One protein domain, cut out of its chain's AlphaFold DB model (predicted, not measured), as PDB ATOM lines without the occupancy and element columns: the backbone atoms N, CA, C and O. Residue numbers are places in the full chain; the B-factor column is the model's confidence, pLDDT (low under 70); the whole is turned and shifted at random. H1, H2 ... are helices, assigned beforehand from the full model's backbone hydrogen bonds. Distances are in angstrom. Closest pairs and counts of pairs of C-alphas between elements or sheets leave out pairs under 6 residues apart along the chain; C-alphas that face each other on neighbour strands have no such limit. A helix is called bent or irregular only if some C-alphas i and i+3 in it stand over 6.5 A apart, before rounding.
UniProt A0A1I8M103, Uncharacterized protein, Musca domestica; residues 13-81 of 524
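What this domain is: This is residues 13 to 81 of the 524 residues of an uncharacterized protein of Musca domestica (UniProt A0A1I8M103). Picture one long helix, H2, with a kink near its far end, and a short chain segment that folds back beside its first half like a hook: residues 13 to 24, with no named element, and the small helix H1. Residues 59 to 81 of H2 stick out as a free arm, and this arm makes much of the length. The printed part has 69 residues with two named helices, H1 then H2, and no named strand; the class is all helix. The whole is extended, with a radius of gyration of the C-alphas of 20.4 A and spans of 63 by 22 by 9 A.

How they stand to each other: Begin with H2, residues 40 to 81, which has a kink of 40 degrees near residue 71. It is neither bent nor irregular, but only just: C-alphas 71 and 74 are 6.0 A apart. Look next at H1, residues 25 to 31; it is apart from H2, but only just, with the closest C-alphas 8.5 A apart. In H1 every O i to N i+4 pair is within hydrogen-bond range; in H2, 32 of 38 are.

Where its parts are: Find C-alpha 40 at (257.550, 268.128, 384.235); from there H2 runs 56.8 A to C-alpha 81 at (243.413, 222.644, 353.375). H1 begins at C-alpha 25, (249.625, 268.180, 380.433), and is 10.3 A long.

The domain as a whole: The C-alphas farthest apart are those of Glu 36 and Lys 81, at 65.9 A. Without residues 59 to 81, which stand free, the body spans 35 by 21 by 9 A. The printed part has no cut, and the link from H1 to H2 is short, with 8 residues. The mean pLDDT of the printed part is 74.9; look for values under 70 at residues 13 to 14, 25, 27 to 30, 32 to 36, 76 and 79 to 81.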
ATOM      1  N   HIS A  13     253.922 247.455 378.256       67.81
ATOM      2  CA  HIS A  13     253.783 248.504 377.259       67.81
ATOM      3  C   HIS A  13     253.558 249.824 377.996       67.81
ATOM      4  O   HIS A  13     252.556 249.934 378.702       67.81
ATOM      5  N   PRO A  14     254.461 250.809 377.849       67.38
ATOM      6  CA  PRO A  14     254.247 252.121 378.435       67.38
ATOM      7  C   PRO A  14     252.972 252.724 377.855       67.38
ATOM      8  O   PRO A  14     252.770 252.735 376.636       67.38
ATOM      9  N   ARG A  15     252.100 253.223 378.731       75.31
ATOM     10  CA  ARG A  15     250.937 253.989 378.298       75.31
ATOM     11  C   ARG A  15     251.381 255.331 377.732       75.31
ATOM     12  O   ARG A  15     252.500 255.805 377.937       75.31
ATOM     13  N   ALA A  16     250.507 255.932 376.933       77.75
ATOM     14  CA  ALA A  16     250.819 257.209 376.317       77.75
ATOM     15  C   ALA A  16     251.014 258.273 377.406       77.75
ATOM     16  O   ALA A  16     250.174 258.433 378.281       77.75
ATOM     17  N   ILE A  17     252.060 259.096 377.299       75.44
ATOM     18  CA  ILE A  17     252.376 260.182 378.257       75.44
ATOM     19  C   ILE A  17     251.174 261.108 378.540       75.44
ATOM     20  O   ILE A  17     251.090 261.737 379.588       75.44
ATOM     21  N   ARG A  18     250.224 261.202 377.603       74.00
ATOM     22  CA  ARG A  18     249.009 262.021 377.723       74.00
ATOM     23  C   ARG A  18     247.966 261.458 378.694       74.00
ATOM     24  O   ARG A  18     247.142 262.236 379.154       74.00
ATOM     25  N   THR A  19     247.981 260.151 378.954       77.69
ATOM     26  CA  THR A  19     247.029 259.458 379.838       77.69
ATOM     27  C   THR A  19     247.564 259.268 381.253       77.69
ATOM     28  O   THR A  19     246.845 258.738 382.082       77.69
ATOM     29  N   HIS A  20     248.810 259.668 381.512       78.12
ATOM     30  CA  HIS A  20     249.407 259.645 382.844       78.12
ATOM     31  C   HIS A  20     248.928 260.835 383.678       78.12
ATOM     32  O   HIS A  20     248.848 261.957 383.162       78.12
ATOM     33  N   GLY A  21     248.708 260.609 384.969       74.38
ATOM     34  CA  GLY A  21     248.247 261.620 385.916       74.38
ATOM     35  C   GLY A  21     249.341 262.643 386.197       74.38
ATOM     36  O   GLY A  21     249.100 263.840 386.092       74.38
ATOM     37  N   LEU A  22     250.574 262.177 386.431       72.19
ATOM     38  CA  LEU A  22     251.729 263.042 386.734       72.19
ATOM     39  C   LEU A  22     252.396 263.657 385.496       72.19
ATOM     40  O   LEU A  22     253.048 264.697 385.581       72.19
ATOM     41  N   LEU A  23     252.292 263.005 384.336       73.19
ATOM     42  CA  LEU A  23     253.013 263.417 383.122       73.19
ATOM     43  C   LEU A  23     252.089 264.088 382.093       73.19
ATOM     44  O   LEU A  23     252.551 264.871 381.254       73.19
ATOM     45  N   GLY A  24     250.783 263.838 382.142       73.94
ATOM     46  CA  GLY A  24     249.820 264.421 381.220       73.94
ATOM     47  C   GLY A  24     249.665 265.924 381.444       73.94
ATOM     48  O   GLY A  24     249.252 266.365 382.504       73.94
ATOM     49  N   LEU A  25     249.921 266.737 380.412       68.56
ATOM     50  CA  LEU A  25     249.625 268.180 380.433       68.56
ATOM     51  C   LEU A  25     248.188 268.552 380.871       68.56
ATOM     52  O   LEU A  25     248.064 269.580 381.538       68.56
ATOM     53  N   PRO A  26     247.115 267.810 380.504       70.12
ATOM     54  CA  PRO A  26     245.769 268.135 380.982       70.12
ATOM     55  C   PRO A  26     245.619 267.931 382.495       70.12
ATOM     56  O   PRO A  26     245.119 268.829 383.164       70.12
ATOM     57  N   PHE A  27     246.130 266.822 383.034       69.62
ATOM     58  CA  PHE A  27     246.042 266.495 384.459       69.62
ATOM     59  C   PHE A  27     246.985 267.358 385.310       69.62
ATOM     60  O   PHE A  27     246.566 267.886 386.336       69.62
ATOM     61  N   LEU A  28     248.199 267.642 384.823       67.69
ATOM     62  CA  LEU A  28     249.182 268.495 385.506       67.69
ATOM     63  C   LEU A  28     248.661 269.913 385.771       67.69
ATOM     64  O   LEU A  28     248.911 270.490 386.827       67.69
ATOM     65  N   LYS A  29     247.908 270.474 384.815       68.56
ATOM     66  CA  LYS A  29     247.247 271.777 384.982       68.56
ATOM     67  C   LYS A  29     246.085 271.734 385.973       68.56
ATOM     68  O   LYS A  29     245.733 272.775 386.514       68.56
ATOM     69  N   GLN A  30     245.476 270.567 386.170       67.38
ATOM     70  CA  GLN A  30     244.326 270.381 387.051       67.38
ATOM     71  C   GLN A  30     244.749 270.145 388.504       67.38
ATOM     72  O   GLN A  30     244.170 270.756 389.393       67.38
ATOM     73  N   HIS A  31     245.768 269.316 388.755       70.62
ATOM     74  CA  HIS A  31     246.215 269.003 390.119       70.62
ATOM     75  C   HIS A  31     247.330 269.934 390.647       70.62
ATOM     76  O   HIS A  31     247.665 269.854 391.824       70.62
ATOM     77  N   MET A  32     247.923 270.799 389.804       65.44
ATOM     78  CA  MET A  32     248.926 271.823 390.177       65.44
ATOM     79  C   MET A  32     250.121 271.307 391.004       65.44
ATOM     80  O   MET A  32     250.769 272.067 391.721       65.44
ATOM     81  N   MET A  33     250.453 270.018 390.903       64.94
ATOM     82  CA  MET A  33     251.605 269.466 391.616       64.94
ATOM     83  C   MET A  33     252.869 269.741 390.809       64.94
ATOM     84  O   MET A  33     253.174 269.037 389.848       64.94
ATOM     85  N   SER A  34     253.588 270.785 391.204       60.78
ATOM     86  CA  SER A  34     254.925 271.108 390.715       60.78
ATOM     87  C   SER A  34     255.935 270.935 391.844       60.78
ATOM     88  O   SER A  34     255.830 271.612 392.864       60.78
ATOM     89  N   ASP A  35     256.905 270.043 391.657       66.19
ATOM     90  CA  ASP A  35     258.090 269.946 392.515       66.19
ATOM     91  C   ASP A  35     259.138 270.971 392.038       66.19
ATOM     92  O   ASP A  35     259.332 271.155 390.838       66.19
ATOM     93  N   GLU A  36     259.822 271.647 392.964       69.81
ATOM     94  CA  GLU A  36     260.911 272.581 392.644       69.81
ATOM     95  C   GLU A  36     262.166 271.864 392.122       69.81
ATOM     96  O   GLU A  36     262.985 272.474 391.434       69.81
ATOM     97  N   ARG A  37     262.345 270.577 392.454       73.38
ATOM     98  CA  ARG A  37     263.555 269.808 392.110       73.38
ATOM     99  C   ARG A  37     263.520 269.186 390.718       73.38
ATOM    100  O   ARG A  37     264.582 268.920 390.163       73.38
ATOM    101  N   TRP A  38     262.329 268.943 390.172       70.25
ATOM    102  CA  TRP A  38     262.139 268.242 388.903       70.25
ATOM    103  C   TRP A  38     261.144 268.996 388.030       70.25
ATOM    104  O   TRP A  38     259.998 269.211 388.423       70.25
ATOM    105  N   SER A  39     261.538 269.351 386.805       75.69
ATOM    106  CA  SER A  39     260.577 269.875 385.840       75.69
ATOM    107  C   SER A  39     259.694 268.746 385.304       75.69
ATOM    108  O   SER A  39     260.156 267.633 385.053       75.69
ATOM    109  N   SER A  40     258.426 269.046 384.993       71.31
ATOM    110  CA  SER A  40     257.550 268.128 384.235       71.31
ATOM    111  C   SER A  40     258.185 267.685 382.905       71.31
ATOM    112  O   SER A  40     257.840 266.629 382.375       71.31
ATOM    113  N   LYS A  41     259.105 268.483 382.342       77.31
ATOM    114  CA  LYS A  41     259.884 268.111 381.151       77.31
ATOM    115  C   LYS A  41     260.907 267.017 381.457       77.31
ATOM    116  O   LYS A  41     260.925 266.021 380.743       77.31
ATOM    117  N   ASP A  42     261.653 267.158 382.546       79.31
ATOM    118  CA  ASP A  42     262.694 266.206 382.947       79.31
ATOM    119  C   ASP A  42     262.085 264.825 383.223       79.31
ATOM    120  O   ASP A  42     262.533 263.819 382.681       79.31
ATOM    121  N   LEU A  43     260.963 264.783 383.953       75.94
ATOM    122  CA  LEU A  43     260.228 263.540 384.220       75.94
ATOM    123  C   LEU A  43     259.702 262.870 382.939       75.94
ATOM    124  O   LEU A  43     259.707 261.645 382.823       75.94
ATOM    125  N   LYS A  44     259.260 263.659 381.951       79.12
ATOM    126  CA  LYS A  44     258.832 263.130 380.646       79.12
ATOM    127  C   LYS A  44     259.990 262.538 379.865       79.12
ATOM    128  O   LYS A  44     259.788 261.548 379.166       79.12
ATOM    129  N   ASP A  45     261.154 263.162 379.922       83.94
ATOM    130  CA  ASP A  45     262.305 262.726 379.145       83.94
ATOM    131  C   ASP A  45     262.940 261.467 379.754       83.94
ATOM    132  O   ASP A  45     263.236 260.532 379.008       83.94
ATOM    133  N   GLU A  46     262.981 261.353 381.085       80.56
ATOM    134  CA  GLU A  46     263.335 260.105 381.781       80.56
ATOM    135  C   GLU A  46     262.352 258.967 381.464       80.56
ATOM    136  O   GLU A  46     262.751 257.851 381.114       80.56
ATOM    137  N   PHE A  47     261.044 259.248 381.486       81.31
ATOM    138  CA  PHE A  47     260.034 258.254 381.124       81.31
ATOM    139  C   PHE A  47     260.175 257.783 379.668       81.31
ATOM    140  O   PHE A  47     260.114 256.584 379.392       81.31
ATOM    141  N   LYS A  48     260.422 258.702 378.723       82.81
ATOM    142  CA  LYS A  48     260.697 258.348 377.318       82.81
ATOM    143  C   LYS A  48     261.963 257.512 377.173       82.81
ATOM    144  O   LYS A  48     261.983 256.608 376.340       82.81
ATOM    145  N   ALA A  49     263.012 257.804 377.940       81.62
ATOM    146  CA  ALA A  49     264.246 257.030 377.903       81.62
ATOM    147  C   ALA A  49     264.001 255.580 378.356       81.62
ATOM    148  O   ALA A  49     264.400 254.644 377.658       81.62
ATOM    149  N   MET A  50     263.260 255.384 379.453       77.62
ATOM    150  CA  MET A  50     262.851 254.054 379.922       77.62
ATOM    151  C   MET A  50     261.962 253.324 378.907       77.62
ATOM    152  O   MET A  50     262.229 252.166 378.572       77.62
ATOM    153  N   ALA A  51     260.957 254.007 378.351       79.06
ATOM    154  CA  ALA A  51     260.097 253.472 377.295       79.06
ATOM    155  C   ALA A  51     260.904 253.047 376.054       79.06
ATOM    156  O   ALA A  51     260.721 251.946 375.537       79.06
ATOM    157  N   GLY A  52     261.867 253.864 375.622       81.38
ATOM    158  CA  GLY A  52     262.737 253.551 374.490       81.38
ATOM    159  C   GLY A  52     263.627 252.327 374.729       81.38
ATOM    160  O   GLY A  52     263.885 251.555 373.804       81.38
ATOM    161  N   CYS A  53     264.080 252.098 375.963       79.44
ATOM    162  CA  CYS A  53     264.815 250.882 376.326       79.44
ATOM    163  C   CYS A  53     263.935 249.626 376.228       79.44
ATOM    164  O   CYS A  53     264.379 248.595 375.714       79.44
ATOM    165  N   LEU A  54     262.677 249.720 376.661       77.12
ATOM    166  CA  LEU A  54     261.696 248.639 376.546       77.12
ATOM    167  C   LEU A  54     261.354 248.320 375.099       77.12
ATOM    168  O   LEU A  54     261.374 247.152 374.718       77.12
ATOM    169  N   GLU A  55     261.082 249.337 374.285       80.44
ATOM    170  CA  GLU A  55     260.786 249.169 372.862       80.44
ATOM    171  C   GLU A  55     261.931 248.460 372.144       80.44
ATOM    172  O   GLU A  55     261.703 247.490 371.421       80.44
ATOM    173  N   LYS A  56     263.178 248.869 372.404       81.62
ATOM    174  CA  LYS A  56     264.362 248.193 371.858       81.62
ATOM    175  C   LYS A  56     264.416 246.726 372.278       81.62
ATOM    176  O   LYS A  56     264.599 245.862 371.424       81.62
ATOM    177  N   HIS A  57     264.212 246.416 373.559       78.12
ATOM    178  CA  HIS A  57     264.196 245.027 374.023       78.12
ATOM    179  C   HIS A  57     263.061 244.209 373.384       78.12
ATOM    180  O   HIS A  57     263.266 243.072 372.956       78.12
ATOM    181  N   GLN A  58     261.864 244.787 373.272       78.12
ATOM    182  CA  GLN A  58     260.722 244.141 372.630       78.12
ATOM    183  C   GLN A  58     260.966 243.895 371.144       78.12
ATOM    184  O   GLN A  58     260.600 242.828 370.651       78.12
ATOM    185  N   LEU A  59     261.604 244.835 370.441       81.31
ATOM    186  CA  LEU A  59     262.019 244.657 369.053       81.31
ATOM    187  C   LEU A  59     262.956 243.456 368.931       81.31
ATOM    188  O   LEU A  59     262.662 242.557 368.143       81.31
ATOM    189  N   PHE A  60     263.992 243.371 369.769       80.25
ATOM    190  CA  PHE A  60     264.891 242.213 369.784       80.25
ATOM    191  C   PHE A  60     264.139 240.895 370.021       80.25
ATOM    192  O   PHE A  60     264.252 239.970 369.217       80.25
ATOM    193  N   LYS A  61     263.260 240.834 371.027       80.12
ATOM    194  CA  LYS A  61     262.441 239.641 371.307       80.12
ATOM    195  C   LYS A  61     261.454 239.308 370.180       80.12
ATOM    196  O   LYS A  61     261.144 238.144 369.923       80.12
ATOM    197  N   SER A  62     260.921 240.322 369.501       79.75
ATOM    198  CA  SER A  62     259.992 240.142 368.382       79.75
ATOM    199  C   SER A  62     260.685 239.536 367.166       79.75
ATOM    200  O   SER A  62     260.103 238.667 366.522       79.75
ATOM    201  N   ILE A  63     261.931 239.936 366.907       82.50
ATOM    202  CA  ILE A  63     262.764 239.382 365.841       82.50
ATOM    203  C   ILE A  63     263.042 237.901 366.133       82.50
ATOM    204  O   ILE A  63     262.811 237.051 365.271       82.50
ATOM    205  N   GLU A  64     263.413 237.568 367.372       78.56
ATOM    206  CA  GLU A  64     263.612 236.177 367.808       78.56
ATOM    207  C   GLU A  64     262.334 235.331 367.665       78.56
ATOM    208  O   GLU A  64     262.357 234.224 367.120       78.56
ATOM    209  N   LYS A  65     261.178 235.863 368.086       80.38
ATOM    210  CA  LYS A  65     259.883 235.170 367.977       80.38
ATOM    211  C   LYS A  65     259.401 235.039 366.531       80.38
ATOM    212  O   LYS A  65     258.803 234.022 366.181       80.38
ATOM    213  N   HIS A  66     259.630 236.044 365.687       81.06
ATOM    214  CA  HIS A  66     259.274 236.005 364.268       81.06
ATOM    215  C   HIS A  66     259.979 234.842 363.572       81.06
ATOM    216  O   HIS A  66     259.339 234.073 362.853       81.06
ATOM    217  N   HIS A  67     261.262 234.656 363.883       76.62
ATOM    218  CA  HIS A  67     262.037 233.529 363.389       76.62
ATOM    219  C   HIS A  67     261.414 232.174 363.793       76.62
ATOM    220  O   HIS A  67     261.237 231.293 362.952       76.62
ATOM    221  N   GLN A  68     260.958 232.028 365.044       76.00
ATOM    222  CA  GLN A  68     260.283 230.810 365.529       76.00
ATOM    223  C   GLN A  68     258.885 230.587 364.914       76.00
ATOM    224  O   GLN A  68     258.493 229.458 364.620       76.00
ATOM    225  N   LEU A  69     258.106 231.648 364.696       79.94
ATOM    226  CA  LEU A  69     256.755 231.552 364.128       79.94
ATOM    227  C   LEU A  69     256.763 231.228 362.636       79.94
ATOM    228  O   LEU A  69     255.900 230.479 362.173       79.94
ATOM    229  N   GLN A  70     257.740 231.749 361.890       80.56
ATOM    230  CA  GLN A  70     257.919 231.417 360.478       80.56
ATOM    231  C   GLN A  70     258.100 229.904 360.283       80.56
ATOM    232  O   GLN A  70     257.597 229.336 359.312       80.56
ATOM    233  N   HIS A  71     258.742 229.241 361.245       73.94
ATOM    234  CA  HIS A  71     258.885 227.792 361.276       73.94
ATOM    235  C   HIS A  71     257.536 227.068 361.491       73.94
ATOM    236  O   HIS A  71     257.205 226.140 360.758       73.94
ATOM    237  N   ILE A  72     256.699 227.523 362.433       71.94
ATOM    238  CA  ILE A  72     255.399 226.894 362.761       71.94
ATOM    239  C   ILE A  72     254.327 227.152 361.682       71.94
ATOM    240  O   ILE A  72     253.497 226.284 361.400       71.94
ATOM    241  N   ALA A  73     254.333 228.327 361.045       75.31
ATOM    242  CA  ALA A  73     253.332 228.734 360.051       75.31
ATOM    243  C   ALA A  73     253.291 227.817 358.819       75.31
ATOM    244  O   ALA A  73     252.215 227.562 358.269       75.31
ATOM    245  N   ARG A  74     254.445 227.271 358.427       75.56
ATOM    246  CA  ARG A  74     254.543 226.288 357.342       75.56
ATOM    247  C   ARG A  74     253.729 225.022 357.646       75.56
ATOM    248  O   ARG A  74     253.074 224.493 356.756       75.56
ATOM    249  N   ASN A  75     253.652 224.601 358.909       71.56
ATOM    250  CA  ASN A  75     252.931 223.386 359.310       71.56
ATOM    251  C   ASN A  75     251.405 223.585 359.347       71.56
ATOM    252  O   ASN A  75     250.637 222.691 358.996       71.56
ATOM    253  N   LEU A  76     250.944 224.783 359.713       69.12
ATOM    254  CA  LEU A  76     249.516 225.116 359.794       69.12
ATOM    255  C   LEU A  76     248.830 225.258 358.427       69.12
ATOM    256  O   LEU A  76     247.629 224.997 358.315       69.12
ATOM    257  N   GLN A  77     249.562 225.672 357.388       74.56
ATOM    258  CA  GLN A  77     249.007 225.773 356.031       74.56
ATOM    259  C   GLN A  77     248.518 224.418 355.500       74.56
ATOM    260  O   GLN A  77     247.538 224.370 354.755       74.56
ATOM    261  N   ASN A  78     249.121 223.323 355.960       70.12
ATOM    262  CA  ASN A  78     248.756 221.975 355.541       70.12
ATOM    263  C   ASN A  78     247.436 221.498 356.178       70.12
ATOM    264  O   ASN A  78     246.565 221.003 355.465       70.12
ATOM    265  N   LEU A  79     247.208 221.747 357.474       67.50
ATOM    266  CA  LEU A  79     245.955 221.369 358.158       67.50
ATOM    267  C   LEU A  79     244.730 222.146 357.646       67.50
ATOM    268  O   LEU A  79     243.612 221.636 357.587       67.50
ATOM    269  N   ARG A  80     244.924 223.408 357.253       69.06
ATOM    270  CA  ARG A  80     243.821 224.282 356.816       69.06
ATOM    271  C   ARG A  80     243.205 223.871 355.484       69.06
ATOM    272  O   ARG A  80     242.025 224.145 355.264       69.06
ATOM    273  N   LYS A  81     243.968 223.214 354.608       69.88
ATOM    274  CA  LYS A  81     243.413 222.644 353.375       69.88
ATOM    275  C   LYS A  81     242.399 221.535 353.675       69.88
ATOM    276  O   LYS A  81     241.365 221.489 353.022       69.88
TER     277      LYS A  81